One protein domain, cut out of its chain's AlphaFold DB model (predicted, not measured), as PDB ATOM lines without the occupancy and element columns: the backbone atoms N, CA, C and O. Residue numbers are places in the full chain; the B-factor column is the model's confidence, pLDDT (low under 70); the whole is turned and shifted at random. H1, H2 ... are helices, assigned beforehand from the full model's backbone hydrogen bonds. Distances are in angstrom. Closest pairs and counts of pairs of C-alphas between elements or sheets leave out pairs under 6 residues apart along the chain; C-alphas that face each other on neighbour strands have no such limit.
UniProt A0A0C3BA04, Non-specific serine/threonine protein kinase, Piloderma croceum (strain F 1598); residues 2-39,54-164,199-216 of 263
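What this domain is: This is residues 2 to 39, 54 to 164 and 199 to 216 of the 263 residues of the protein "Non-specific serine/threonine protein kinase" of Piloderma croceum (strain F 1598) (UniProt A0A0C3BA04). Four helices, H1, H4, H7 and H8, stand side by side in an up-and-down bundle, each running against the one before it in the chain. H2 packs crosswise on residues 4 to 8 of H1; away from H2, H6 crosses residues 153 to 157 of H7, and H3 and H5 pack on H6. The printed part has 167 residues with eight named helices, H1 to H8 in order, and no named strand: all helix. It is compact, with a radius of gyration of the C-alphas of 15.7 A, and spans 44 by 41 by 37 A.

Where its parts are: Find C-alpha 2 at (-22.109, 17.897, 38.407); from there H1 runs 22.7 A to residue 17. H2 is residues 27 to 38, 18.7 A, and H3 residues 63 to 67. H4, residues 75 to 93, runs 27.5 A from (-26.852, 30.045, 54.248). Next come H5, 100 to 111, H6, 123 to 130, H7, 145 to 157, 18.0 A, and H8, 200 to 211, ending at (-24.600, 7.707, 40.391).

How they stand to each other: Look at Leu 2 and Ile 86, 7.2 A apart, the closest C-alphas where H1 and H4 touch, opposite ways at a shallow 13 degrees. H4 touches H7 at Phe 83 and Leu 152, closest C-alphas 6.6 A apart. H7 and H8 touch at 8 degrees, closest C-alphas Leu 148 and Ser 209, 6.8 A. H1 and H7 are apart. Every O i to N i+4 pair is within hydrogen-bond range except in H4, 14 of 15, and H2, 2 of 8, where 5 of 9 O i to N i+3 pairs are.

The domain as a whole: Cuts leave gaps of 30.8 A between C-alphas 39 and 54 and 24.5 A between 164 and 199. The links H5 to H6 and H6 to H7 are long. Residues 31 to 39, 54 to 57 and 212 to 216 have pLDDT under 70.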
ATOM      1  N   LEU A   2     -21.417  18.093  37.117       84.75
ATOM      2  CA  LEU A   2     -22.109  17.897  38.407       84.75
ATOM      3  C   LEU A   2     -21.170  17.470  39.547       84.75
ATOM      4  O   LEU A   2     -21.310  17.982  40.653       84.75
ATOM      5  N   CYS A   3     -20.172  16.622  39.270       84.50
ATOM      6  CA  CYS A   3     -19.168  16.216  40.263       84.50
ATOM      7  C   CYS A   3     -18.404  17.418  40.836       84.50
ATOM      8  O   CYS A   3     -18.222  17.522  42.041       84.50
ATOM      9  N   SER A   4     -18.022  18.373  39.983       84.38
ATOM     10  CA  SER A   4     -17.358  19.609  40.412       84.38
ATOM     11  C   SER A   4     -18.235  20.450  41.337       84.38
ATOM     12  O   SER A   4     -17.740  21.035  42.298       84.38
ATOM     13  N   THR A   5     -19.537  20.514  41.052       88.94
ATOM     14  CA  THR A   5     -20.492  21.214  41.912       88.94
ATOM     15  C   THR A   5     -20.687  20.490  43.241       88.94
ATOM     16  O   THR A   5     -20.727  21.149  44.275       88.94
ATOM     17  N   LEU A   6     -20.765  19.154  43.230       89.81
ATOM     18  CA  LEU A   6     -20.874  18.337  44.439       89.81
ATOM     19  C   LEU A   6     -19.642  18.504  45.343       89.81
ATOM     20  O   LEU A   6     -19.789  18.782  46.530       89.81
ATOM     21  N   ASP A   7     -18.435  18.443  44.778       86.88
ATOM     22  CA  ASP A   7     -17.188  18.692  45.511       86.88
ATOM     23  C   ASP A   7     -17.177  20.084  46.158       86.88
ATOM     24  O   ASP A   7     -16.767  20.251  47.310       86.88
ATOM     25  N   ALA A   8     -17.643  21.101  45.427       89.62
ATOM     26  CA  ALA A   8     -17.736  22.460  45.941       89.62
ATOM     27  C   ALA A   8     -18.811  22.611  47.028       89.62
ATOM     28  O   ALA A   8     -18.604  23.379  47.968       89.62
ATOM     29  N   LEU A   9     -19.921  21.875  46.933       92.38
ATOM     30  CA  LEU A   9     -20.967  21.848  47.950       92.38
ATOM     31  C   LEU A   9     -20.463  21.211  49.253       92.38
ATOM     32  O   LEU A   9     -20.669  21.789  50.317       92.38
ATOM     33  N   ASN A  10     -19.714  20.108  49.163       90.94
ATOM     34  CA  ASN A  10     -19.059  19.471  50.314       90.94
ATOM     35  C   ASN A  10     -18.033  20.418  50.962       90.94
ATOM     36  O   ASN A  10     -18.031  20.631  52.169       90.94
ATOM     37  N   CYS A  11     -17.208  21.086  50.148       90.19
ATOM     38  CA  CYS A  11     -16.284  22.107  50.648       90.19
ATOM     39  C   CYS A  11     -17.008  23.277  51.335       90.19
ATOM     40  O   CYS A  11     -16.493  23.857  52.291       90.19
ATOM     41  N   HIS A  12     -18.170  23.672  50.812       93.69
ATOM     42  CA  HIS A  12     -19.005  24.707  51.408       93.69
ATOM     43  C   HIS A  12     -19.590  24.243  52.748       93.69
ATOM     44  O   HIS A  12     -19.684  25.043  53.673       93.69
ATOM     45  N   GLU A  13     -19.946  22.967  52.885       93.62
ATOM     46  CA  GLU A  13     -20.380  22.376  54.154       93.62
ATOM     47  C   GLU A  13     -19.302  22.461  55.233       93.62
ATOM     48  O   GLU A  13     -19.570  22.960  56.329       93.62
ATOM     49  N   ASP A  14     -18.068  22.075  54.909       90.62
ATOM     50  CA  ASP A  14     -16.937  22.184  55.833       90.62
ATOM     51  C   ASP A  14     -16.680  23.639  56.257       90.62
ATOM     52  O   ASP A  14     -16.430  23.923  57.430       90.62
ATOM     53  N   ALA A  15     -16.796  24.583  55.318       89.50
ATOM     54  CA  ALA A  15     -16.652  26.007  55.607       89.50
ATOM     55  C   ALA A  15     -17.754  26.523  56.549       89.50
ATOM     56  O   ALA A  15     -17.451  27.223  57.516       89.50
ATOM     57  N   VAL A  16     -19.014  26.140  56.315       90.88
ATOM     58  CA  VAL A  16     -20.146  26.519  57.178       90.88
ATOM     59  C   VAL A  16     -19.975  25.941  58.583       90.88
ATOM     60  O   VAL A  16     -20.184  26.662  59.559       90.88
ATOM     61  N   LYS A  17     -19.518  24.687  58.710       91.38
ATOM     62  CA  LYS A  17     -19.183  24.064  60.006       91.38
ATOM     63  C   LYS A  17     -18.066  24.812  60.741       91.38
ATOM     64  O   LYS A  17     -18.086  24.883  61.966       91.38
ATOM     65  N   ALA A  18     -17.134  25.417  60.006       91.75
ATOM     66  CA  ALA A  18     -16.102  26.301  60.546       91.75
ATOM     67  C   ALA A  18     -16.586  27.747  60.806       91.75
ATOM     68  O   ALA A  18     -15.781  28.610  61.153       91.75
ATOM     69  N   GLY A  19     -17.881  28.038  60.638       87.44
ATOM     70  CA  GLY A  19     -18.468  29.364  60.855       87.44
ATOM     71  C   GLY A  19     -18.257  30.352  59.702       87.44
ATOM     72  O   GLY A  19     -18.465  31.554  59.875       87.44
ATOM     73  N   VAL A  20     -17.846  29.876  58.523       86.62
ATOM     74  CA  VAL A  20     -17.562  30.703  57.346       86.62
ATOM     75  C   VAL A  20     -18.685  30.576  56.316       86.62
ATOM     76  O   VAL A  20     -18.931  29.508  55.766       86.62
ATOM     77  N   LEU A  21     -19.323  31.704  55.992       87.19
ATOM     78  CA  LEU A  21     -20.287  31.809  54.893       87.19
ATOM     79  C   LEU A  21     -19.590  32.356  53.636       87.19
ATOM     80  O   LEU A  21     -18.982  33.426  53.697       87.19
ATOM     81  N   HIS A  22     -19.694  31.663  52.495       84.50
ATOM     82  CA  HIS A  22     -18.902  31.991  51.299       84.50
ATOM     83  C   HIS A  22     -19.350  33.290  50.613       84.50
ATOM     84  O   HIS A  22     -18.513  34.057  50.137       84.50
ATOM     85  N   ARG A  23     -20.663  33.547  50.539       85.56
ATOM     86  CA  ARG A  23     -21.270  34.780  49.983       85.56
ATOM     87  C   ARG A  23     -21.034  35.077  48.490       85.56
ATOM     88  O   ARG A  23     -21.530  36.090  48.000       85.56
ATOM     89  N   ASP A  24     -20.312  34.225  47.767       83.06
ATOM     90  CA  ASP A  24     -20.003  34.396  46.336       83.06
ATOM     91  C   ASP A  24     -19.774  33.037  45.658       83.06
ATOM     92  O   ASP A  24     -18.691  32.716  45.163       83.06
ATOM     93  N   ILE A  25     -20.801  32.191  45.688       86.69
ATOM     94  CA  ILE A  25     -20.797  30.931  44.947       86.69
ATOM     95  C   ILE A  25     -20.996  31.258  43.461       86.69
ATOM     96  O   ILE A  25     -22.026  31.789  43.053       86.69
ATOM     97  N   SER A  26     -19.983  30.968  42.647       86.06
ATOM     98  CA  SER A  26     -19.979  31.234  41.207       86.06
ATOM     99  C   SER A  26     -19.131  30.206  40.470       86.06
ATOM    100  O   SER A  26     -18.247  29.582  41.060       86.06
ATOM    101  N   ILE A  27     -19.343  30.064  39.158       82.25
ATOM    102  CA  ILE A  27     -18.528  29.170  38.316       82.25
ATOM    103  C   ILE A  27     -17.038  29.501  38.443       82.25
ATOM    104  O   ILE A  27     -16.222  28.595  38.576       82.25
ATOM    105  N   GLY A  28     -16.682  30.791  38.455       71.50
ATOM    106  CA  GLY A  28     -15.297  31.226  38.621       71.50
ATOM    107  C   GLY A  28     -14.693  30.701  39.922       71.50
ATOM    108  O   GLY A  28     -13.644  30.066  39.897       71.50
ATOM    109  N   ASN A  29     -15.384  30.876  41.048       75.56
ATOM    110  CA  ASN A  29     -14.864  30.471  42.356       75.56
ATOM    111  C   ASN A  29     -14.879  28.948  42.571       75.56
ATOM    112  O   ASN A  29     -13.995  28.422  43.244       75.56
ATOM    113  N   ILE A  30     -15.823  28.234  41.951       77.19
ATOM    114  CA  ILE A  30     -15.885  26.766  41.976       77.19
ATOM    115  C   ILE A  30     -14.757  26.161  41.126       77.19
ATOM    116  O   ILE A  30     -14.013  25.300  41.597       77.19
ATOM    117  N   LEU A  31     -14.571  26.636  39.888       58.22
ATOM    118  CA  LEU A  31     -13.580  26.082  38.958       58.22
ATOM    119  C   LEU A  31     -12.133  26.470  39.306       58.22
ATOM    120  O   LEU A  31     -11.208  25.721  38.983       58.22
ATOM    121  N   ILE A  32     -11.904  27.596  39.996       52.34
ATOM    122  CA  ILE A  32     -10.562  27.985  40.472       52.34
ATOM    123  C   ILE A  32      -9.993  26.942  41.451       52.34
ATOM    124  O   ILE A  32      -8.794  26.669  41.403       52.34
ATOM    125  N   ARG A  33     -10.833  26.283  42.264       44.84
ATOM    126  CA  ARG A  33     -10.395  25.234  43.204       44.84
ATOM    127  C   ARG A  33      -9.995  23.911  42.537       44.84
ATOM    128  O   ARG A  33      -9.298  23.110  43.151       44.84
ATOM    129  N   LEU A  34     -10.384  23.686  41.280       39.47
ATOM    130  CA  LEU A  34      -9.991  22.488  40.523       39.47
ATOM    131  C   LEU A  34      -8.628  22.653  39.844       39.47
ATOM    132  O   LEU A  34      -7.869  21.690  39.756       39.47
ATOM    133  N   LYS A  35      -8.260  23.878  39.441       36.19
ATOM    134  CA  LYS A  35      -6.911  24.161  38.918       36.19
ATOM    135  C   LYS A  35      -5.825  24.082  39.995       36.19
ATOM    136  O   LYS A  35      -4.691  23.745  39.676       36.19
ATOM    137  N   THR A  36      -6.148  24.320  41.266       35.41
ATOM    138  CA  THR A  36      -5.163  24.260  42.363       35.41
ATOM    139  C   THR A  36      -4.868  22.843  42.864       35.41
ATOM    140  O   THR A  36      -3.944  22.668  43.651       35.41
ATOM    141  N   ARG A  37      -5.561  21.803  42.372       37.34
ATOM    142  CA  ARG A  37      -5.195  20.396  42.640       37.34
ATOM    143  C   ARG A  37      -3.938  19.920  41.891       37.34
ATOM    144  O   ARG A  37      -3.482  18.813  42.147       37.34
ATOM    145  N   SER A  38      -3.360  20.737  41.002       37.38
ATOM    146  CA  SER A  38      -2.158  20.391  40.217       37.38
ATOM    147  C   SER A  38      -0.959  21.340  40.393       37.38
ATOM    148  O   SER A  38       0.026  21.218  39.670       37.38
ATOM    149  N   SER A  39      -0.967  22.249  41.378       29.14
ATOM    150  CA  SER A  39       0.255  22.944  41.824       29.14
ATOM    151  C   SER A  39       0.082  23.589  43.203       29.14
ATOM    152  O   SER A  39      -0.925  24.267  43.418       29.14
ATOM    153  N   CYS A  54     -22.589  43.288  48.644       39.69
ATOM    154  CA  CYS A  54     -22.997  42.292  47.653       39.69
ATOM    155  C   CYS A  54     -22.146  42.327  46.371       39.69
ATOM    156  O   CYS A  54     -22.430  43.069  45.431       39.69
ATOM    157  N   THR A  55     -21.059  41.556  46.350       40.69
ATOM    158  CA  THR A  55     -20.202  41.381  45.171       40.69
ATOM    159  C   THR A  55     -20.424  39.990  44.591       40.69
ATOM    160  O   THR A  55     -19.477  39.303  44.247       40.69
ATOM    161  N   GLY A  56     -21.687  39.570  44.502       51.19
ATOM    162  CA  GLY A  56     -22.063  38.362  43.780       51.19
ATOM    163  C   GLY A  56     -22.099  38.617  42.274       51.19
ATOM    164  O   GLY A  56     -22.421  39.711  41.801       51.19
ATOM    165  N   THR A  57     -21.756  37.592  41.506       69.62
ATOM    166  CA  THR A  57     -22.034  37.540  40.067       69.62
ATOM    167  C   THR A  57     -23.546  37.328  39.907       69.62
ATOM    168  O   THR A  57     -24.044  36.274  40.293       69.62
ATOM    169  N   TRP A  58     -24.287  38.338  39.425       79.00
ATOM    170  CA  TRP A  58     -25.767  38.395  39.419       79.00
ATOM    171  C   TRP A  58     -26.436  37.135  38.851       79.00
ATOM    172  O   TRP A  58     -27.464  36.693  39.363       79.00
ATOM    173  N   GLN A  59     -25.780  36.508  37.873       87.44
ATOM    174  CA  GLN A  59     -26.138  35.224  37.272       87.44
ATOM    175  C   GLN A  59     -26.418  34.140  38.320       87.44
ATOM    176  O   GLN A  59     -27.397  33.399  38.200       87.44
ATOM    177  N   PHE A  60     -25.603  34.088  39.375       92.38
ATOM    178  CA  PHE A  60     -25.641  33.056  40.412       92.38
ATOM    179  C   PHE A  60     -26.221  33.543  41.739       92.38
ATOM    180  O   PHE A  60     -26.414  32.741  42.645       92.38
ATOM    181  N   MET A  61     -26.512  34.836  41.888       91.81
ATOM    182  CA  MET A  61     -27.148  35.338  43.106       91.81
ATOM    183  C   MET A  61     -28.571  34.781  43.256       91.81
ATOM    184  O   MET A  61     -29.272  34.570  42.257       91.81
ATOM    185  N   SER A  62     -28.982  34.567  44.509       95.50
ATOM    186  CA  SER A  62     -30.343  34.153  44.852       95.50
ATOM    187  C   SER A  62     -31.369  35.215  44.459       95.50
ATOM    188  O   SER A  62     -31.055  36.410  44.399       95.50
ATOM    189  N   ALA A  63     -32.615  34.808  44.218       95.31
ATOM    190  CA  ALA A  63     -33.676  35.743  43.865       95.31
ATOM    191  C   ALA A  63     -33.916  36.782  44.976       95.31
ATOM    192  O   ALA A  63     -34.150  37.951  44.672       95.31
ATOM    193  N   ALA A  64     -33.778  36.386  46.247       94.69
ATOM    194  CA  ALA A  64     -33.860  37.290  47.393       94.69
ATOM    195  C   ALA A  64     -32.828  38.432  47.315       94.69
ATOM    196  O   ALA A  64     -33.204  39.602  47.386       94.69
ATOM    197  N   LEU A  65     -31.548  38.107  47.093       92.62
ATOM    198  CA  LEU A  65     -30.465  39.098  47.025       92.62
ATOM    199  C   LEU A  65     -30.494  39.945  45.745       92.62
ATOM    200  O   LEU A  65     -29.974  41.059  45.719       92.62
ATOM    201  N   VAL A  66     -31.066  39.409  44.664       90.81
ATOM    202  CA  VAL A  66     -31.277  40.130  43.399       90.81
ATOM    203  C   VAL A  66     -32.422  41.139  43.524       90.81
ATOM    204  O   VAL A  66     -32.336  42.237  42.964       90.81
ATOM    205  N   LYS A  67     -33.484  40.784  44.258       90.38
ATOM    206  CA  LYS A  67     -34.654  41.636  44.489       90.38
ATOM    207  C   LYS A  67     -34.360  42.751  45.490       90.38
ATOM    208  O   LYS A  67     -34.742  43.890  45.240       90.38
ATOM    209  N   ASP A  68     -33.682  42.435  46.591       89.25
ATOM    210  CA  ASP A  68     -33.311  43.398  47.627       89.25
ATOM    211  C   ASP A  68     -31.804  43.356  47.899       89.25
ATOM    212  O   ASP A  68     -31.268  42.422  48.494       89.25
ATOM    213  N   ARG A  69     -31.113  44.429  47.503       82.44
ATOM    214  CA  ARG A  69     -29.667  44.583  47.697       82.44
ATOM    215  C   ARG A  69     -29.264  44.653  49.174       82.44
ATOM    216  O   ARG A  69     -28.104  44.382  49.491       82.44
ATOM    217  N   ASN A  70     -30.180  45.061  50.047       86.31
ATOM    218  CA  ASN A  70     -29.930  45.207  51.477       86.31
ATOM    219  C   ASN A  70     -30.270  43.934  52.259       86.31
ATOM    220  O   ASN A  70     -29.997  43.881  53.460       86.31
ATOM    221  N   ALA A  71     -30.834  42.917  51.600       88.31
ATOM    222  CA  ALA A  71     -31.138  41.654  52.244       88.31
ATOM    223  C   ALA A  71     -29.853  41.012  52.802       88.31
ATOM    224  O   ALA A  71     -28.800  41.025  52.148       88.31
ATOM    225  N   PRO A  72     -29.910  40.446  54.020       89.81
ATOM    226  CA  PRO A  72     -28.775  39.740  54.581       89.81
ATOM    227  C   PRO A  72     -28.476  38.504  53.736       89.81
ATOM    228  O   PRO A  72     -29.369  37.747  53.372       89.81
ATOM    229  N   HIS A  73     -27.197  38.277  53.461       92.00
ATOM    230  CA  HIS A  73     -26.758  37.058  52.799       92.00
ATOM    231  C   HIS A  73     -26.813  35.895  53.793       92.00
ATOM    232  O   HIS A  73     -26.096  35.910  54.798       92.00
ATOM    233  N   THR A  74     -27.633  34.887  53.505       94.56
ATOM    234  CA  THR A  74     -27.862  33.726  54.374       94.56
ATOM    235  C   THR A  74     -27.209  32.449  53.840       94.56
ATOM    236  O   THR A  74     -26.734  32.387  52.706       94.56
ATOM    237  N   PHE A  75     -27.212  31.401  54.663       94.94
ATOM    238  CA  PHE A  75     -26.852  30.045  54.248       94.94
ATOM    239  C   PHE A  75     -27.630  29.588  53.005       94.94
ATOM    240  O   PHE A  75     -27.035  29.156  52.016       94.94
ATOM    241  N   VAL A  76     -28.954  29.763  53.030       96.44
ATOM    242  CA  VAL A  76     -29.859  29.322  51.963       96.44
ATOM    243  C   VAL A  76     -29.549  30.029  50.642       96.44
ATOM    244  O   VAL A  76     -29.673  29.430  49.578       96.44
ATOM    245  N   ASP A  77     -29.060  31.273  50.686       96.38
ATOM    246  CA  ASP A  77     -28.627  31.988  49.483       96.38
ATOM    247  C   ASP A  77     -27.406  31.346  48.818       96.38
ATOM    248  O   ASP A  77     -27.369  31.262  47.594       96.38
ATOM    249  N   ASN A  78     -26.433  30.835  49.588       94.94
ATOM    250  CA  ASN A  78     -25.312  30.078  49.014       94.94
ATOM    251  C   ASN A  78     -25.780  28.764  48.389       94.94
ATOM    252  O   ASN A  78     -25.308  28.404  47.311       94.94
ATOM    253  N   ILE A  79     -26.738  28.087  49.021       96.06
ATOM    254  CA  ILE A  79     -27.317  26.848  48.495       96.06
ATOM    255  C   ILE A  79     -28.123  27.109  47.209       96.06
ATOM    256  O   ILE A  79     -27.958  26.383  46.230       96.06
ATOM    257  N   GLU A  80     -28.894  28.197  47.135       97.38
ATOM    258  CA  GLU A  80     -29.594  28.604  45.905       97.38
ATOM    259  C   GLU A  80     -28.625  28.999  44.781       97.38
ATOM    260  O   GLU A  80     -28.856  28.685  43.610       97.38
ATOM    261  N   SER A  81     -27.491  29.619  45.114       95.69
ATOM    262  CA  SER A  81     -26.452  29.912  44.125       95.69
ATOM    263  C   SER A  81     -25.887  28.657  43.455       95.69
ATOM    264  O   SER A  81     -25.614  28.688  42.253       95.69
ATOM    265  N   PHE A  82     -25.762  27.534  44.174       95.75
ATOM    266  CA  PHE A  82     -25.357  26.261  43.564       95.75
ATOM    267  C   PHE A  82     -26.357  25.785  42.506       95.75
ATOM    268  O   PHE A  82     -25.938  25.317  41.446       95.75
ATOM    269  N   PHE A  83     -27.661  25.963  42.734       96.69
ATOM    270  CA  PHE A  83     -28.671  25.672  41.715       96.69
ATOM    271  C   PHE A  83     -28.478  26.526  40.461       96.69
ATOM    272  O   PHE A  83     -28.440  25.977  39.361       96.69
ATOM    273  N   TYR A  84     -28.278  27.841  40.597       96.31
ATOM    274  CA  TYR A  84     -28.041  28.696  39.430       96.31
ATOM    275  C   TYR A  84     -26.745  28.352  38.689       96.31
ATOM    276  O   TYR A  84     -26.704  28.464  37.464       96.31
ATOM    277  N   VAL A  85     -25.706  27.891  39.391       93.25
ATOM    278  CA  VAL A  85     -24.490  27.357  38.758       93.25
ATOM    279  C   VAL A  85     -24.809  26.112  37.926       93.25
ATOM    280  O   VAL A  85     -24.399  26.041  36.769       93.25
ATOM    281  N   ILE A  86     -25.556  25.148  38.475       93.94
ATOM    282  CA  ILE A  86     -25.942  23.920  37.756       93.94
ATOM    283  C   ILE A  86     -26.814  24.258  36.547       93.94
ATOM    284  O   ILE A  86     -26.561  23.755  35.453       93.94
ATOM    285  N   LEU A  87     -27.808  25.128  36.727       94.88
ATOM    286  CA  LEU A  87     -28.707  25.567  35.666       94.88
ATOM    287  C   LEU A  87     -27.935  26.254  34.537       94.88
ATOM    288  O   LEU A  87     -28.100  25.890  33.376       94.88
ATOM    289  N   TRP A  88     -27.045  27.192  34.873       92.06
ATOM    290  CA  TRP A  88     -26.189  27.854  33.892       92.06
ATOM    291  C   TRP A  88     -25.320  26.852  33.140       92.06
ATOM    292  O   TRP A  88     -25.266  26.887  31.916       92.06
ATOM    293  N   LEU A  89     -24.636  25.957  33.856       89.12
ATOM    294  CA  LEU A  89     -23.749  24.983  33.229       89.12
ATOM    295  C   LEU A  89     -24.521  24.035  32.297       89.12
ATOM    296  O   LEU A  89     -24.046  23.735  31.206       89.12
ATOM    297  N   SER A  90     -25.728  23.627  32.692       90.88
ATOM    298  CA  SER A  90     -26.596  22.772  31.877       90.88
ATOM    299  C   SER A  90     -27.008  23.498  30.597       90.88
ATOM    300  O   SER A  90     -26.795  22.995  29.501       90.88
ATOM    301  N   LEU A  91     -27.521  24.724  30.726       90.12
ATOM    302  CA  LEU A  91     -27.992  25.516  29.592       90.12
ATOM    303  C   LEU A  91     -26.865  25.994  28.671       90.12
ATOM    304  O   LEU A  91     -27.081  26.142  27.479       90.12
ATOM    305  N   MET A  92     -25.664  26.246  29.183       85.12
ATOM    306  CA  MET A  92     -24.575  26.788  28.365       85.12
ATOM    307  C   MET A  92     -23.692  25.719  27.733       85.12
ATOM    308  O   MET A  92     -23.076  26.007  26.714       85.12
ATOM    309  N   TYR A  93     -23.606  24.525  28.318       83.00
ATOM    310  CA  TYR A  93     -22.612  23.519  27.923       83.00
ATOM    311  C   TYR A  93     -23.195  22.130  27.652       83.00
ATOM    312  O   TYR A  93     -22.447  21.166  27.516       83.00
ATOM    313  N   SER A  94     -24.520  21.993  27.618       84.38
ATOM    314  CA  SER A  94     -25.188  20.750  27.223       84.38
ATOM    315  C   SER A  94     -26.203  21.064  26.128       84.38
ATOM    316  O   SER A  94     -27.050  21.917  26.379       84.38
ATOM    317  N   PRO A  95     -26.164  20.410  24.950       85.25
ATOM    318  CA  PRO A  95     -27.169  20.619  23.908       85.25
ATOM    319  C   PRO A  95     -28.573  20.378  24.463       85.25
ATOM    320  O   PRO A  95     -28.845  19.320  25.032       85.25
ATOM    321  N   SER A  96     -29.451  21.373  24.339       90.81
ATOM    322  CA  SER A  96     -30.796  21.344  24.921       90.81
ATOM    323  C   SER A  96     -31.882  21.532  23.869       90.81
ATOM    324  O   SER A  96     -31.637  22.174  22.852       90.81
ATOM    325  N   SER A  97     -33.109  21.081  24.144       93.19
ATOM    326  CA  SER A  97     -34.271  21.333  23.270       93.19
ATOM    327  C   SER A  97     -34.702  22.806  23.188       93.19
ATOM    328  O   SER A  97     -35.564  23.151  22.380       93.19
ATOM    329  N   MET A  98     -34.118  23.684  24.010       92.12
ATOM    330  CA  MET A  98     -34.395  25.118  24.008       92.12
ATOM    331  C   MET A  98     -33.800  25.798  22.770       92.12
ATOM    332  O   MET A  98     -32.621  25.628  22.461       92.12
ATOM    333  N   SER A  99     -34.601  26.615  22.079       91.06
ATOM    334  CA  SER A  99     -34.111  27.368  20.922       91.06
ATOM    335  C   SER A  99     -33.071  28.426  21.341       91.06
ATOM    336  O   SER A  99     -33.159  28.970  22.447       91.06
ATOM    337  N   PRO A 100     -32.119  28.809  20.467       88.44
ATOM    338  CA  PRO A 100     -31.141  29.854  20.784       88.44
ATOM    339  C   PRO A 100     -31.769  31.197  21.191       88.44
ATOM    340  O   PRO A 100     -31.219  31.913  22.032       88.44
ATOM    341  N   SER A 101     -32.920  31.554  20.609       89.25
ATOM    342  CA  SER A 101     -33.670  32.762  20.967       89.25
ATOM    343  C   SER A 101     -34.284  32.667  22.359       89.25
ATOM    344  O   SER A 101     -34.144  33.614  23.134       89.25
ATOM    345  N   ASP A 102     -34.896  31.531  22.697       91.06
ATOM    346  CA  ASP A 102     -35.507  31.323  24.014       91.06
ATOM    347  C   ASP A 102     -34.440  31.260  25.102       91.06
ATOM    348  O   ASP A 102     -34.591  31.890  26.146       91.06
ATOM    349  N   LEU A 103     -33.313  30.598  24.827       88.94
ATOM    350  CA  LEU A 103     -32.162  30.557  25.726       88.94
ATOM    351  C   LEU A 103     -31.598  31.959  25.974       88.94
ATOM    352  O   LEU A 103     -31.349  32.345  27.117       88.94
ATOM    353  N   THR A 104     -31.444  32.756  24.915       87.25
ATOM    354  CA  THR A 104     -30.975  34.143  25.032       87.25
ATOM    355  C   THR A 104     -31.949  34.984  25.858       87.25
ATOM    356  O   THR A 104     -31.522  35.714  26.756       87.25
ATOM    357  N   ALA A 105     -33.254  34.867  25.594       90.25
ATOM    358  CA  ALA A 105     -34.287  35.570  26.346       90.25
ATOM    359  C   ALA A 105     -34.290  35.141  27.817       90.25
ATOM    360  O   ALA A 105     -34.313  35.996  28.700       90.25
ATOM    361  N   PHE A 106     -34.193  33.843  28.097       91.81
ATOM    362  CA  PHE A 106     -34.147  33.303  29.451       91.81
ATOM    363  C   PHE A 106     -32.938  33.830  30.229       91.81
ATOM    364  O   PHE A 106     -33.088  34.336  31.341       91.81
ATOM    365  N   ILE A 107     -31.747  33.804  29.626       89.56
ATOM    366  CA  ILE A 107     -30.539  34.344  30.258       89.56
ATOM    367  C   ILE A 107     -30.715  35.833  30.560       89.56
ATOM    368  O   ILE A 107     -30.467  36.244  31.684       89.56
ATOM    369  N   GLN A 108     -31.175  36.640  29.604       87.12
ATOM    370  CA  GLN A 108     -31.267  38.098  29.772       87.12
ATOM    371  C   GLN A 108     -32.407  38.564  30.682       87.12
ATOM    372  O   GLN A 108     -32.390  39.707  31.137       87.12
ATOM    373  N   THR A 109     -33.425  37.732  30.897       88.69
ATOM    374  CA  THR A 109     -34.597  38.094  31.708       88.69
ATOM    375  C   THR A 109     -34.533  37.497  33.103       88.69
ATOM    376  O   THR A 109     -34.913  38.170  34.057       88.69
ATOM    377  N   VAL A 110     -34.030  36.268  33.241       91.88
ATOM    378  CA  VAL A 110     -34.037  35.523  34.504       91.88
ATOM    379  C   VAL A 110     -32.649  35.478  35.126       91.88
ATOM    380  O   VAL A 110     -32.491  35.838  36.289       91.88
ATOM    381  N   LEU A 111     -31.624  35.028  34.397       90.12
ATOM    382  CA  LEU A 111     -30.309  34.805  35.009       90.12
ATOM    383  C   LEU A 111     -29.518  36.109  35.165       90.12
ATOM    384  O   LEU A 111     -28.965  36.348  36.231       90.12
ATOM    385  N   ASP A 112     -29.515  36.967  34.150       87.31
ATOM    386  CA  ASP A 112     -28.765  38.225  34.088       87.31
ATOM    387  C   ASP A 112     -29.673  39.414  33.707       87.31
ATOM    388  O   ASP A 112     -29.494  40.035  32.651       87.31
ATOM    389  N   PRO A 113     -30.697  39.723  34.526       83.31
ATOM    390  CA  PRO A 113     -31.622  40.810  34.245       83.31
ATOM    391  C   PRO A 113     -30.921  42.169  34.237       83.31
ATOM    392  O   PRO A 113     -30.000  42.451  35.012       83.31
ATOM    393  N   LYS A 114     -31.418  43.076  33.390       79.94
ATOM    394  CA  LYS A 114     -31.005  44.483  33.443       79.94
ATOM    395  C   LYS A 114     -31.357  45.067  34.807       79.94
ATOM    396  O   LYS A 114     -32.496  44.998  35.250       79.94
ATOM    397  N   GLN A 115     -30.371  45.706  35.423       80.50
ATOM    398  CA  GLN A 115     -30.539  46.316  36.735       80.50
ATOM    399  C   GLN A 115     -31.279  47.649  36.635       80.50
ATOM    400  O   GLN A 115     -30.906  48.509  35.828       80.50
ATOM    401  N   TYR A 116     -32.264  47.839  37.507       76.62
ATOM    402  CA  TYR A 116     -32.942  49.110  37.730       76.62
ATOM    403  C   TYR A 116     -32.835  49.465  39.214       76.62
ATOM    404  O   TYR A 116     -33.110  48.633  40.077       76.62
ATOM    405  N   GLU A 117     -32.323  50.663  39.507       80.31
ATOM    406  CA  GLU A 117     -32.077  51.140  40.881       80.31
ATOM    407  C   GLU A 117     -31.231  50.185  41.748       80.31
ATOM    408  O   GLU A 117     -31.325  50.152  42.970       80.31
ATOM    409  N   GLY A 118     -30.350  49.403  41.113       75.62
ATOM    410  CA  GLY A 118     -29.493  48.443  41.809       75.62
ATOM    411  C   GLY A 118     -30.195  47.149  42.230       75.62
ATOM    412  O   GLY A 118     -29.614  46.404  43.014       75.62
ATOM    413  N   THR A 119     -31.390  46.876  41.697       81.81
ATOM    414  CA  THR A 119     -32.117  45.602  41.824       81.81
ATOM    415  C   THR A 119     -32.254  44.928  40.455       81.81
ATOM    416  O   THR A 119     -32.215  45.596  39.419       81.81
ATOM    417  N   GLY A 120     -32.401  43.604  40.441       80.94
ATOM    418  CA  GLY A 120     -32.635  42.802  39.230       80.94
ATOM    419  C   GLY A 120     -34.091  42.365  39.064       80.94
ATOM    420  O   GLY A 120     -34.388  41.549  38.196       80.94
ATOM    421  N   GLY A 121     -34.999  42.901  39.885       87.62
ATOM    422  CA  GLY A 121     -36.429  42.596  39.844       87.62
ATOM    423  C   GLY A 121     -36.805  41.235  40.443       87.62
ATOM    424  O   GLY A 121     -36.048  40.638  41.207       87.62
ATOM    425  N   SER A 122     -38.012  40.762  40.116       91.56
ATOM    426  CA  SER A 122     -38.610  39.523  40.644       91.56
ATOM    427  C   SER A 122     -38.433  38.299  39.744       91.56
ATOM    428  O   SER A 122     -38.764  37.196  40.165       91.56
ATOM    429  N   ALA A 123     -37.871  38.458  38.541       92.50
ATOM    430  CA  ALA A 123     -37.898  37.434  37.496       92.50
ATOM    431  C   ALA A 123     -37.336  36.068  37.930       92.50
ATOM    432  O   ALA A 123     -37.854  35.032  37.524       92.50
ATOM    433  N   LYS A 124     -36.307  36.042  38.788       94.12
ATOM    434  CA  LYS A 124     -35.767  34.799  39.366       94.12
ATOM    435  C   LYS A 124     -36.755  34.093  40.297       94.12
ATOM    436  O   LYS A 124     -36.873  32.874  40.226       94.12
ATOM    437  N   ALA A 125     -37.448  34.847  41.148       95.00
ATOM    438  CA  ALA A 125     -38.455  34.305  42.055       95.00
ATOM    439  C   ALA A 125     -39.666  33.808  41.256       95.00
ATOM    440  O   ALA A 125     -40.125  32.689  41.471       95.00
ATOM    441  N   ASP A 126     -40.112  34.592  40.271       94.81
ATOM    442  CA  ASP A 126     -41.213  34.228  39.373       94.81
ATOM    443  C   ASP A 126     -40.875  32.969  38.556       94.81
ATOM    444  O   ASP A 126     -41.711  32.080  38.395       94.81
ATOM    445  N   PHE A 127     -39.622  32.843  38.103       95.12
ATOM    446  CA  PHE A 127     -39.114  31.633  37.460       95.12
ATOM    447  C   PHE A 127     -39.163  30.416  38.387       95.12
ATOM    448  O   PHE A 127     -39.615  29.363  37.950       95.12
ATOM    449  N   LEU A 128     -38.716  30.537  39.640       96.06
ATOM    450  CA  LEU A 128     -38.738  29.418  40.585       96.06
ATOM    451  C   LEU A 128     -40.172  28.977  40.896       96.06
ATOM    452  O   LEU A 128     -40.463  27.789  40.854       96.06
ATOM    453  N   MET A 129     -41.087  29.918  41.126       93.81
ATOM    454  CA  MET A 129     -42.493  29.595  41.396       93.81
ATOM    455  C   MET A 129     -43.216  29.011  40.173       93.81
ATOM    456  O   MET A 129     -44.061  28.132  40.316       93.81
ATOM    457  N   GLY A 130     -42.901  29.489  38.964       89.38
ATOM    458  CA  GLY A 130     -43.563  29.044  37.736       89.38
ATOM    459  C   GLY A 130     -42.942  27.805  37.084       89.38
ATOM    460  O   GLY A 130     -43.653  27.039  36.435       89.38
ATOM    461  N   CYS A 131     -41.620  27.629  37.197       84.69
ATOM    462  CA  CYS A 131     -40.801  26.571  36.583       84.69
ATOM    463  C   CYS A 131     -41.041  26.320  35.076       84.69
ATOM    464  O   CYS A 131     -40.624  25.294  34.536       84.69
ATOM    465  N   SER A 132     -41.687  27.244  34.360       84.56
ATOM    466  CA  SER A 132     -42.181  27.012  32.997       84.56
ATOM    467  C   SER A 132     -41.064  26.729  31.996       84.56
ATOM    468  O   SER A 132     -41.214  25.850  31.154       84.56
ATOM    469  N   ALA A 133     -39.920  27.402  32.135       87.31
ATOM    470  CA  ALA A 133     -38.759  27.215  31.265       87.31
ATOM    471  C   ALA A 133     -38.084  25.837  31.410       87.31
ATOM    472  O   ALA A 133     -37.330  25.435  30.528       87.31
ATOM    473  N   LEU A 134     -38.341  25.108  32.504       91.50
ATOM    474  CA  LEU A 134     -37.825  23.749  32.716       91.50
ATOM    475  C   LEU A 134     -38.813  22.666  32.264       91.50
ATOM    476  O   LEU A 134     -38.445  21.493  32.156       91.50
ATOM    477  N   ARG A 135     -40.071  23.034  31.993       87.88
ATOM    478  CA  ARG A 135     -41.117  22.085  31.619       87.88
ATOM    479  C   ARG A 135     -40.888  21.582  30.195       87.88
ATOM    480  O   ARG A 135     -41.008  22.338  29.239       87.88
ATOM    481  N   GLY A 136     -40.604  20.288  30.057       87.19
ATOM    482  CA  GLY A 136     -40.329  19.664  28.756       87.19
ATOM    483  C   GLY A 136     -38.940  19.978  28.189       87.19
ATOM    484  O   GLY A 136     -38.654  19.610  27.052       87.19
ATOM    485  N   LEU A 137     -38.076  20.637  28.969       93.12
ATOM    486  CA  LEU A 137     -36.680  20.839  28.605       93.12
ATOM    487  C   LEU A 137     -35.948  19.493  28.638       93.12
ATOM    488  O   LEU A 137     -36.000  18.781  29.641       93.12
ATOM    489  N   THR A 138     -35.254  19.159  27.556       93.94
ATOM    490  CA  THR A 138     -34.433  17.948  27.446       93.94
ATOM    491  C   THR A 138     -33.000  18.322  27.098       93.94
ATOM    492  O   THR A 138     -32.752  19.398  26.549       93.94
ATOM    493  N   PHE A 139     -32.061  17.438  27.435       90.81
ATOM    494  CA  PHE A 139     -30.645  17.581  27.117       90.81
ATOM    495  C   PHE A 139     -30.159  16.313  26.416       90.81
ATOM    496  O   PHE A 139     -30.386  15.209  26.916       90.81
ATOM    497  N   GLU A 140     -29.523  16.466  25.258       87.50
ATOM    498  CA  GLU A 140     -29.041  15.336  24.463       87.50
ATOM    499  C   GLU A 140     -27.988  14.543  25.250       87.50
ATOM    500  O   GLU A 140     -27.011  15.111  25.741       87.50
ATOM    501  N   GLY A 141     -28.225  13.237  25.412       83.25
ATOM    502  CA  GLY A 141     -27.344  12.342  26.166       83.25
ATOM    503  C   GLY A 141     -27.226  12.670  27.658       83.25
ATOM    504  O   GLY A 141     -26.211  12.334  28.252       83.25
ATOM    505  N   ARG A 142     -28.190  13.387  28.261       86.06
ATOM    506  CA  ARG A 142     -28.162  13.770  29.689       86.06
ATOM    507  C   ARG A 142     -29.554  13.705  30.328       86.06
ATOM    508  O   ARG A 142     -30.091  14.714  30.791       86.06
ATOM    509  N   GLU A 143     -30.146  12.513  30.361       88.06
ATOM    510  CA  GLU A 143     -31.531  12.284  30.818       88.06
ATOM    511  C   GLU A 143     -31.748  12.575  32.313       88.06
ATOM    512  O   GLU A 143     -32.854  12.924  32.733       88.06
ATOM    513  N   SER A 144     -30.682  12.532  33.114       89.06
ATOM    514  CA  SER A 144     -30.718  12.850  34.545       89.06
ATOM    515  C   SER A 144     -30.785  14.354  34.860       89.06
ATOM    516  O   SER A 144     -31.175  14.729  35.971       89.06
ATOM    517  N   LEU A 145     -30.463  15.246  33.907       91.25
ATOM    518  CA  LEU A 145     -30.469  16.700  34.135       91.25
ATOM    519  C   LEU A 145     -31.877  17.303  34.278       91.25
ATOM    520  O   LEU A 145     -32.088  18.041  35.246       91.25
ATOM    521  N   PRO A 146     -32.856  17.033  33.390       94.12
ATOM    522  CA  PRO A 146     -34.204  17.575  33.541       94.12
ATOM    523  C   PRO A 146     -34.860  17.283  34.902       94.12
ATOM    524  O   PRO A 146     -35.331  18.240  35.527       94.12
ATOM    525  N   PRO A 147     -34.891  16.035  35.422       93.94
ATOM    526  CA  PRO A 147     -35.492  15.780  36.728       93.94
ATOM    527  C   PRO A 147     -34.709  16.450  37.865       93.94
ATOM    528  O   PRO A 147     -35.330  16.988  38.782       93.94
ATOM    529  N   LEU A 148     -33.373  16.505  37.797       95.06
ATOM    530  CA  LEU A 148     -32.553  17.220  38.781       95.06
ATOM    531  C   LEU A 148     -32.900  18.716  38.834       95.06
ATOM    532  O   LEU A 148     -33.160  19.250  39.912       95.06
ATOM    533  N   LEU A 149     -32.930  19.389  37.680       96.19
ATOM    534  CA  LEU A 149     -33.228  20.820  37.595       96.19
ATOM    535  C   LEU A 149     -34.645  21.133  38.086       96.19
ATOM    536  O   LEU A 149     -34.821  22.093  38.833       96.19
ATOM    537  N   ASN A 150     -35.635  20.314  37.718       95.88
ATOM    538  CA  ASN A 150     -37.013  20.479  38.184       95.88
ATOM    539  C   ASN A 150     -37.136  20.272  39.702       95.88
ATOM    540  O   ASN A 150     -37.804  21.061  40.373       95.88
ATOM    541  N   ASN A 151     -36.461  19.265  40.264       95.69
ATOM    542  CA  ASN A 151     -36.462  19.016  41.708       95.69
ATOM    543  C   ASN A 151     -35.809  20.165  42.487       95.69
ATOM    544  O   ASN A 151     -36.347  20.593  43.509       95.69
ATOM    545  N   LEU A 152     -34.679  20.689  42.001       97.06
ATOM    546  CA  LEU A 152     -34.014  21.839  42.616       97.06
ATOM    547  C   LEU A 152     -34.867  23.108  42.503       97.06
ATOM    548  O   LEU A 152     -35.044  23.805  43.496       97.06
ATOM    549  N   ALA A 153     -35.445  23.395  41.335       97.12
ATOM    550  CA  ALA A 153     -36.298  24.569  41.166       97.12
ATOM    551  C   ALA A 153     -37.536  24.504  42.079       97.12
ATOM    552  O   ALA A 153     -37.834  25.474  42.770       97.12
ATOM    553  N   THR A 154     -38.173  23.330  42.179       95.50
ATOM    554  CA  THR A 154     -39.294  23.081  43.103       95.50
ATOM    555  C   THR A 154     -38.885  23.275  44.565       95.50
ATOM    556  O   THR A 154     -39.648  23.837  45.349       95.50
ATOM    557  N   LEU A 155     -37.683  22.830  44.950       97.19
ATOM    558  CA  LEU A 155     -37.142  23.033  46.296       97.19
ATOM    559  C   LEU A 155     -37.024  24.527  46.629       97.19
ATOM    560  O   LEU A 155     -37.566  24.971  47.640       97.19
ATOM    561  N   PHE A 156     -36.350  25.305  45.777       97.50
ATOM    562  CA  PHE A 156     -36.117  26.730  46.034       97.50
ATOM    563  C   PHE A 156     -37.366  27.598  45.850       97.50
ATOM    564  O   PHE A 156     -37.445  28.660  46.468       97.50
ATOM    565  N   ALA A 157     -38.364  27.149  45.079       96.88
ATOM    566  CA  ALA A 157     -39.657  27.825  44.955       96.88
ATOM    567  C   ALA A 157     -40.323  28.071  46.316       96.88
ATOM    568  O   ALA A 157     -40.894  29.139  46.528       96.88
ATOM    569  N   ALA A 158     -40.153  27.147  47.273       96.69
ATOM    570  CA  ALA A 158     -40.710  27.261  48.624       96.69
ATOM    571  C   ALA A 158     -40.316  28.560  49.345       96.69
ATOM    572  O   ALA A 158     -41.073  29.054  50.169       96.69
ATOM    573  N   ARG A 159     -39.152  29.141  49.021       96.06
ATOM    574  CA  ARG A 159     -38.687  30.408  49.612       96.06
ATOM    575  C   ARG A 159     -39.509  31.625  49.185       96.06
ATOM    576  O   ARG A 159     -39.413  32.670  49.824       96.06
ATOM    577  N   TYR A 160     -40.209  31.519  48.060       96.44
ATOM    578  CA  TYR A 160     -40.860  32.641  47.383       96.44
ATOM    579  C   TYR A 160     -42.371  32.448  47.234       96.44
ATOM    580  O   TYR A 160     -43.082  33.422  46.994       96.44
ATOM    581  N   GLU A 161     -42.849  31.216  47.390       95.38
ATOM    582  CA  GLU A 161     -44.268  30.899  47.508       95.38
ATOM    583  C   GLU A 161     -44.915  31.634  48.697       95.38
ATOM    584  O   GLU A 161     -44.260  31.869  49.716       95.38
ATOM    585  N   PRO A 162     -46.212  31.976  48.599       94.12
ATOM    586  CA  PRO A 162     -46.953  32.465  49.750       94.12
ATOM    587  C   PRO A 162     -47.021  31.386  50.834       94.12
ATOM    588  O   PRO A 162     -47.058  30.189  50.537       94.12
ATOM    589  N   GLU A 163     -47.087  31.815  52.094       93.56
ATOM    590  CA  GLU A 163     -47.345  30.882  53.184       93.56
ATOM    591  C   GLU A 163     -48.668  30.137  52.954       93.56
ATOM    592  O   GLU A 163     -49.636  30.743  52.475       93.56
ATOM    593  N   PRO A 164     -48.746  28.850  53.341       95.44
ATOM    594  CA  PRO A 164     -49.997  28.117  53.319       95.44
ATOM    595  C   PRO A 164     -51.078  28.870  54.098       95.44
ATOM    596  O   PRO A 164     -50.837  29.392  55.190       95.44
ATOM    597  N   HIS A 199     -27.196  21.043  53.969       95.69
ATOM    598  CA  HIS A 199     -26.717  20.631  52.645       95.69
ATOM    599  C   HIS A 199     -27.270  19.272  52.208       95.69
ATOM    600  O   HIS A 199     -27.168  18.936  51.026       95.69
ATOM    601  N   ASP A 200     -27.835  18.486  53.131       96.19
ATOM    602  CA  ASP A 200     -28.092  17.055  52.944       96.19
ATOM    603  C   ASP A 200     -28.995  16.786  51.746       96.19
ATOM    604  O   ASP A 200     -28.708  15.924  50.916       96.19
ATOM    605  N   TYR A 201     -30.097  17.525  51.630       96.31
ATOM    606  CA  TYR A 201     -31.079  17.271  50.583       96.31
ATOM    607  C   TYR A 201     -30.507  17.555  49.187       96.31
ATOM    608  O   TYR A 201     -30.618  16.722  48.285       96.31
ATOM    609  N   VAL A 202     -29.822  18.691  49.014       96.25
ATOM    610  CA  VAL A 202     -29.190  19.070  47.738       96.25
ATOM    611  C   VAL A 202     -28.038  18.123  47.391       96.25
ATOM    612  O   VAL A 202     -27.924  17.689  46.244       96.25
ATOM    613  N   THR A 203     -27.228  17.739  48.379       95.31
ATOM    614  CA  THR A 203     -26.131  16.769  48.223       95.31
ATOM    615  C   THR A 203     -26.660  15.405  47.791       95.31
ATOM    616  O   THR A 203     -26.128  14.799  46.861       95.31
ATOM    617  N   ASN A 204     -27.751  14.936  48.403       94.88
ATOM    618  CA  ASN A 204     -28.398  13.678  48.041       94.88
ATOM    619  C   ASN A 204     -28.998  13.715  46.631       94.88
ATOM    620  O   ASN A 204     -28.852  12.741  45.892       94.88
ATOM    621  N   LEU A 205     -29.639  14.822  46.234       94.56
ATOM    622  CA  LEU A 205     -30.135  14.994  44.864       94.56
ATOM    623  C   LEU A 205     -28.995  14.907  43.845       94.56
ATOM    624  O   LEU A 205     -29.085  14.131  42.897       94.56
ATOM    625  N   LEU A 206     -27.906  15.647  44.070       92.50
ATOM    626  CA  LEU A 206     -26.735  15.623  43.193       92.50
ATOM    627  C   LEU A 206     -26.093  14.239  43.129       92.50
ATOM    628  O   LEU A 206     -25.800  13.751  42.043       92.50
ATOM    629  N   THR A 207     -25.910  13.591  44.280       92.12
ATOM    630  CA  THR A 207     -25.297  12.260  44.365       92.12
ATOM    631  C   THR A 207     -26.106  11.227  43.587       92.12
ATOM    632  O   THR A 207     -25.529  10.471  42.811       92.12
ATOM    633  N   ARG A 208     -27.441  11.229  43.722       90.81
ATOM    634  CA  ARG A 208     -28.324  10.327  42.964       90.81
ATOM    635  C   ARG A 208     -28.240  10.571  41.459       90.81
ATOM    636  O   ARG A 208     -28.141   9.613  40.706       90.81
ATOM    637  N   SER A 209     -28.230  11.832  41.030       88.00
ATOM    638  CA  SER A 209     -28.105  12.183  39.608       88.00
ATOM    639  C   SER A 209     -26.724  11.887  39.018       88.00
ATOM    640  O   SER A 209     -26.614  11.731  37.808       88.00
ATOM    641  N   ILE A 210     -25.673  11.827  39.846       83.81
ATOM    642  CA  ILE A 210     -24.321  11.443  39.417       83.81
ATOM    643  C   ILE A 210     -24.170   9.923  39.361       83.81
ATOM    644  O   ILE A 210     -23.536   9.438  38.438       83.81
ATOM    645  N   GLN A 211     -24.717   9.175  40.328       70.69
ATOM    646  CA  GLN A 211     -24.600   7.707  40.391       70.69
ATOM    647  C   GLN A 211     -25.185   6.993  39.164       70.69
ATOM    648  O   GLN A 211     -24.786   5.866  38.876       70.69
ATOM    649  N   ASP A 212     -26.039   7.672  38.401       64.81
ATOM    650  CA  ASP A 212     -26.455   7.285  37.053       64.81
ATOM    651  C   ASP A 212     -25.352   7.596  36.009       64.81
ATOM    652  O   ASP A 212     -25.535   8.333  35.040       64.81
ATOM    653  N   VAL A 213     -24.131   7.102  36.266       52.78
ATOM    654  CA  VAL A 213     -22.912   7.415  35.486       52.78
ATOM    655  C   VAL A 213     -22.969   6.821  34.073       52.78
ATOM    656  O   VAL A 213     -22.242   7.275  33.196       52.78
ATOM    657  N   ALA A 214     -23.841   5.834  33.830       52.72
ATOM    658  CA  ALA A 214     -24.013   5.214  32.514       52.72
ATOM    659  C   ALA A 214     -24.425   6.224  31.424       52.72
ATOM    660  O   ALA A 214     -24.141   5.995  30.249       52.72
ATOM    661  N   ASP A 215     -25.005   7.359  31.829       53.84
ATOM    662  CA  ASP A 215     -25.489   8.414  30.938       53.84
ATOM    663  C   ASP A 215     -24.498   9.573  30.748       53.84
ATOM    664  O   ASP A 215     -24.771  10.497  29.986       53.84
ATOM    665  N   TRP A 216     -23.353   9.585  31.440       55.78
ATOM    666  CA  TRP A 216     -22.382  10.675  31.313       55.78
ATOM    667  C   TRP A 216     -21.272  10.289  30.326       55.78
ATOM    668  O   TRP A 216     -20.491   9.388  30.621       55.78
TER     669      TRP A 216